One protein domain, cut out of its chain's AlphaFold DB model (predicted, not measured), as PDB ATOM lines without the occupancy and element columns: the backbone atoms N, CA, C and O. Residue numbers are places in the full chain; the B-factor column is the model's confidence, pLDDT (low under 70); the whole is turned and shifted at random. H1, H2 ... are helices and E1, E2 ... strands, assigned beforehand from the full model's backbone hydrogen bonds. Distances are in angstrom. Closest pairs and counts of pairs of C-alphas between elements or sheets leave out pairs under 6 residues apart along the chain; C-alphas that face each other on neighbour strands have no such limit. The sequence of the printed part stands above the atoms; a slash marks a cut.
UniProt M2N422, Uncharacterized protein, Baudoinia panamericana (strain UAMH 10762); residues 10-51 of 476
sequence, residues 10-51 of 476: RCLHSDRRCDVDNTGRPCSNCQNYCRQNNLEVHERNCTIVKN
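Overview. This is residues 10 to 51 of the 476 residues of an uncharacterized protein of Baudoinia panamericana (strain UAMH 10762) (UniProt M2N422). A small hairpin of two strands, E1 and E2, has one short helix, H1, packed on it through residues 30 to 35, and a long stretch with no named element, residues 10 to 27, winds in before the helix. The printed part has 42 residues, under half of them in named elements, in the order H1, E1, E2; the class is mixed, helices and strands. It is compact, with a radius of gyration of the C-alphas of 9.7 A, yet elongated, spanning 32 by 19 by 15 A.

Arrangement. E1, residues 39 to 42, and E2, residues 45 to 48, form an antiparallel hairpin at 138 degrees, with N 40 and O 47 within hydrogen-bond range at 3.0 A. The closest C-alphas of H1, residues 28 to 36, and E1 are those of Cys 34 and Glu 40, 6.5 A apart. Those of H1 and E2 are Cys 34 and Cys 46, 6.1 A apart. In H1 every O i to N i+4 pair is within hydrogen-bond range.

Along the chain. E1 measures 9.3 A and E2 9.8 A, ending at C-alpha 48 (143.059, 216.643, 225.426). H1 measures 12.1 A from C-alpha 28 (142.794, 220.662, 243.750).

Size, cuts and confidence. The C-alphas farthest apart, of Asn 22 and Asn 51, are 31.8 A apart. The printed part has no cut, and both links are tight. The model's pLDDT is under 70 at residues 10 to 16, 43, 48, 50 and 51.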
ATOM      1  N   ARG A  10     151.864 213.541 246.279       50.84
ATOM      2  CA  ARG A  10     152.510 213.601 244.942       50.84
ATOM      3  C   ARG A  10     151.602 213.561 243.696       50.84
ATOM      4  O   ARG A  10     151.022 212.552 243.342       50.84
ATOM      5  N   CYS A  11     151.660 214.631 242.896       48.69
ATOM      6  CA  CYS A  11     151.336 214.567 241.465       48.69
ATOM      7  C   CYS A  11     152.578 214.103 240.683       48.69
ATOM      8  O   CYS A  11     153.519 214.880 240.492       48.69
ATOM      9  N   LEU A  12     152.594 212.846 240.236       55.72
ATOM     10  CA  LEU A  12     153.631 212.338 239.334       55.72
ATOM     11  C   LEU A  12     153.422 212.940 237.938       55.72
ATOM     12  O   LEU A  12     152.449 212.640 237.250       55.72
ATOM     13  N   HIS A  13     154.337 213.823 237.535       56.00
ATOM     14  CA  HIS A  13     154.260 214.583 236.281       56.00
ATOM     15  C   HIS A  13     154.298 213.713 235.012       56.00
ATOM     16  O   HIS A  13     153.919 214.195 233.946       56.00
ATOM     17  N   SER A  14     154.732 212.452 235.095       56.06
ATOM     18  CA  SER A  14     154.943 211.602 233.917       56.06
ATOM     19  C   SER A  14     153.665 210.970 233.357       56.06
ATOM     20  O   SER A  14     153.575 210.785 232.146       56.06
ATOM     21  N   ASP A  15     152.645 210.704 234.183       59.31
ATOM     22  CA  ASP A  15     151.616 209.713 233.808       59.31
ATOM     23  C   ASP A  15     150.211 210.292 233.567       59.31
ATOM     24  O   ASP A  15     149.279 209.549 233.264       59.31
ATOM     25  N   ARG A  16     150.024 211.619 233.684       69.56
ATOM     26  CA  ARG A  16     148.722 212.321 233.525       69.56
ATOM     27  C   ARG A  16     147.562 211.752 234.367       69.56
ATOM     28  O   ARG A  16     146.399 212.051 234.082       69.56
ATOM     29  N   ARG A  17     147.871 210.968 235.403       75.56
ATOM     30  CA  ARG A  17     146.913 210.427 236.370       75.56
ATOM     31  C   ARG A  17     146.841 211.343 237.586       75.56
ATOM     32  O   ARG A  17     147.857 211.659 238.199       75.56
ATOM     33  N   CYS A  18     145.633 211.770 237.918       82.62
ATOM     34  CA  CYS A  18     145.319 212.510 239.127       82.62
ATOM     35  C   CYS A  18     144.964 211.537 240.248       82.62
ATOM     36  O   CYS A  18     144.064 210.712 240.079       82.62
ATOM     37  N   ASP A  19     145.597 211.696 241.407       79.25
ATOM     38  CA  ASP A  19     145.077 211.097 242.632       79.25
ATOM     39  C   ASP A  19     143.736 211.728 243.014       79.25
ATOM     40  O   ASP A  19     143.478 212.921 242.785       79.25
ATOM     41  N   VAL A  20     142.881 210.889 243.591       80.88
ATOM     42  CA  VAL A  20     141.592 211.286 244.146       80.88
ATOM     43  C   VAL A  20     141.696 211.364 245.662       80.88
ATOM     44  O   VAL A  20     142.370 210.552 246.293       80.88
ATOM     45  N   ASP A  21     141.038 212.352 246.251       79.44
ATOM     46  CA  ASP A  21     140.880 212.424 247.695       79.44
ATOM     47  C   ASP A  21     139.951 211.308 248.211       79.44
ATOM     48  O   ASP A  21     139.345 210.550 247.447       79.44
ATOM     49  N   ASN A  22     139.789 211.228 249.534       73.38
ATOM     50  CA  ASN A  22     138.908 210.249 250.182       73.38
ATOM     51  C   ASN A  22     137.424 210.384 249.774       73.38
ATOM     52  O   ASN A  22     136.615 209.540 250.150       73.38
ATOM     53  N   THR A  23     137.050 211.426 249.021       78.81
ATOM     54  CA  THR A  23     135.696 211.628 248.478       78.81
ATOM     55  C   THR A  23     135.574 211.211 247.010       78.81
ATOM     56  O   THR A  23     134.511 211.366 246.410       78.81
ATOM     57  N   GLY A  24     136.647 210.675 246.418       81.19
ATOM     58  CA  GLY A  24     136.696 210.289 245.011       81.19
ATOM     59  C   GLY A  24     136.854 211.473 244.053       81.19
ATOM     60  O   GLY A  24     136.688 211.293 242.846       81.19
ATOM     61  N   ARG A  25     137.172 212.677 244.553       82.31
ATOM     62  CA  ARG A  25     137.364 213.874 243.723       82.31
ATOM     63  C   ARG A  25     138.850 214.096 243.429       82.31
ATOM     64  O   ARG A  25     139.679 213.907 244.314       82.31
ATOM     65  N   PRO A  26     139.219 214.510 242.205       81.31
ATOM     66  CA  PRO A  26     140.613 214.785 241.865       81.31
ATOM     67  C   PRO A  26     141.148 215.949 242.709       81.31
ATOM     68  O   PRO A  26     140.478 216.980 242.827       81.31
ATOM     69  N   CYS A  27     142.351 215.796 243.273       87.31
ATOM     70  CA  CYS A  27     142.959 216.808 244.146       87.31
ATOM     71  C   CYS A  27     143.005 218.194 243.463       87.31
ATOM     72  O   CYS A  27     143.256 218.307 242.259       87.31
ATOM     73  N   SER A  28     142.831 219.269 244.239       81.69
ATOM     74  CA  SER A  28     142.794 220.662 243.750       81.69
ATOM     75  C   SER A  28     144.029 221.065 242.932       81.69
ATOM     76  O   SER A  28     143.912 221.773 241.933       81.69
ATOM     77  N   ASN A  29     145.208 220.549 243.288       83.50
ATOM     78  CA  ASN A  29     146.435 220.755 242.516       83.50
ATOM     79  C   ASN A  29     146.376 220.104 241.127       83.50
ATOM     80  O   ASN A  29     146.860 220.696 240.165       83.50
ATOM     81  N   CYS A  30     145.733 218.940 240.993       84.69
ATOM     82  CA  CYS A  30     145.564 218.298 239.691       84.69
ATOM     83  C   CYS A  30     144.543 219.050 238.829       84.69
ATOM     84  O   CYS A  30     144.782 219.278 237.647       84.69
ATOM     85  N   GLN A  31     143.448 219.534 239.426       84.81
ATOM     86  CA  GLN A  31     142.500 220.400 238.717       84.81
ATOM     87  C   GLN A  31     143.162 221.691 238.220       84.81
ATOM     88  O   GLN A  31     142.934 222.095 237.081       84.81
ATOM     89  N   ASN A  32     144.016 222.316 239.037       83.94
ATOM     90  CA  ASN A  32     144.764 223.506 238.631       83.94
ATOM     91  C   ASN A  32     145.772 223.201 237.521       83.94
ATOM     92  O   ASN A  32     145.843 223.960 236.559       83.94
ATOM     93  N   TYR A  33     146.494 222.081 237.602       85.81
ATOM     94  CA  TYR A  33     147.416 221.651 236.550       85.81
ATOM     95  C   TYR A  33     146.689 221.400 235.223       85.81
ATOM     96  O   TYR A  33     147.102 221.904 234.180       85.81
ATOM     97  N   CYS A  34     145.565 220.682 235.246       88.69
ATOM     98  CA  CYS A  34     144.814 220.378 234.030       88.69
ATOM     99  C   CYS A  34     144.128 221.624 233.465       88.69
ATOM    100  O   CYS A  34     144.150 221.832 232.254       88.69
ATOM    101  N   ARG A  35     143.670 222.544 234.323       86.69
ATOM    102  CA  ARG A  35     143.184 223.864 233.902       86.69
ATOM    103  C   ARG A  35     144.289 224.727 233.282       86.69
ATOM    104  O   ARG A  35     144.047 225.339 232.248       86.69
ATOM    105  N   GLN A  36     145.487 224.771 233.865       85.88
ATOM    106  CA  GLN A  36     146.622 225.527 233.313       85.88
ATOM    107  C   GLN A  36     147.079 224.985 231.951       85.88
ATOM    108  O   GLN A  36     147.560 225.752 231.122       85.88
ATOM    109  N   ASN A  37     146.876 223.689 231.702       80.94
ATOM    110  CA  ASN A  37     147.250 223.021 230.455       80.94
ATOM    111  C   ASN A  37     146.074 222.801 229.478       80.94
ATOM    112  O   ASN A  37     146.249 222.105 228.481       80.94
ATOM    113  N   ASN A  38     144.890 223.382 229.728       85.69
ATOM    114  CA  ASN A  38     143.672 223.200 228.915       85.69
ATOM    115  C   ASN A  38     143.284 221.726 228.661       85.69
ATOM    116  O   ASN A  38     142.877 221.350 227.560       85.69
ATOM    117  N   LEU A  39     143.407 220.885 229.687       88.94
ATOM    118  CA  LEU A  39     142.979 219.487 229.681       88.94
ATOM    119  C   LEU A  39     141.693 219.328 230.500       88.94
ATOM    120  O   LEU A  39     141.548 219.939 231.561       88.94
ATOM    121  N   GLU A  40     140.778 218.478 230.038       84.81
ATOM    122  CA  GLU A  40     139.585 218.113 230.805       84.81
ATOM    123  C   GLU A  40     139.896 216.957 231.755       84.81
ATOM    124  O   GLU A  40     140.595 216.010 231.397       84.81
ATOM    125  N   VAL A  41     139.389 217.047 232.987       85.12
ATOM    126  CA  VAL A  41     139.569 216.004 234.000       85.12
ATOM    127  C   VAL A  41     138.423 215.009 233.881       85.12
ATOM    128  O   VAL A  41     137.285 215.347 234.202       85.12
ATOM    129  N   HIS A  42     138.720 213.780 233.463       81.31
ATOM    130  CA  HIS A  42     137.742 212.698 233.380       81.31
ATOM    131  C   HIS A  42     138.166 211.531 234.274       81.31
ATOM    132  O   HIS A  42     139.166 210.868 233.997       81.31
ATOM    133  N   GLU A  43     137.419 211.323 235.364       66.25
ATOM    134  CA  GLU A  43     137.462 210.208 236.339       66.25
ATOM    135  C   GLU A  43     138.799 209.842 237.011       66.25
ATOM    136  O   GLU A  43     138.761 209.109 237.994       66.25
ATOM    137  N   ARG A  44     139.941 210.348 236.522       75.88
ATOM    138  CA  ARG A  44     141.327 210.296 237.046       75.88
ATOM    139  C   ARG A  44     142.359 210.754 236.007       75.88
ATOM    140  O   ARG A  44     143.522 210.892 236.358       75.88
ATOM    141  N   ASN A  45     141.977 210.991 234.752       78.19
ATOM    142  CA  ASN A  45     142.905 211.357 233.685       78.19
ATOM    143  C   ASN A  45     142.632 212.760 233.160       78.19
ATOM    144  O   ASN A  45     141.480 213.173 233.040       78.19
ATOM    145  N   CYS A  46     143.700 213.455 232.780       78.44
ATOM    146  CA  CYS A  46     143.592 214.709 232.050       78.44
ATOM    147  C   CYS A  46     143.743 214.459 230.551       78.44
ATOM    148  O   CYS A  46     144.830 214.128 230.065       78.44
ATOM    149  N   THR A  47     142.634 214.570 229.823       83.62
ATOM    150  CA  THR A  47     142.560 214.282 228.388       83.62
ATOM    151  C   THR A  47     142.498 215.572 227.573       83.62
ATOM    152  O   THR A  47     141.998 216.606 228.015       83.62
ATOM    153  N   ILE A  48     143.077 215.523 226.371       69.81
ATOM    154  CA  ILE A  48     143.059 216.643 225.426       69.81
ATOM    155  C   ILE A  48     141.643 216.748 224.856       69.81
ATOM    156  O   ILE A  48     141.110 215.765 224.337       69.81
ATOM    157  N   VAL A  49     141.056 217.943 224.929       74.81
ATOM    158  CA  VAL A  49     139.723 218.230 224.390       74.81
ATOM    159  C   VAL A  49     139.737 218.028 222.872       74.81
ATOM    160  O   VAL A  49     140.386 218.772 222.140       74.81
ATOM    161  N   LYS A  50     139.008 217.019 222.383       50.38
ATOM    162  CA  LYS A  50     138.958 216.650 220.954       50.38
ATOM    163  C   LYS A  50     138.095 217.579 220.085       50.38
ATOM    164  O   LYS A  50     137.933 217.307 218.902       50.38
ATOM    165  N   ASN A  51     137.540 218.666 220.629       46.81
ATOM    166  CA  ASN A  51     136.718 219.590 219.845       46.81
ATOM    167  C   ASN A  51     136.738 221.033 220.408       46.81
ATOM    168  O   ASN A  51     135.960 221.355 221.306       46.81
TER     169      ASN A  51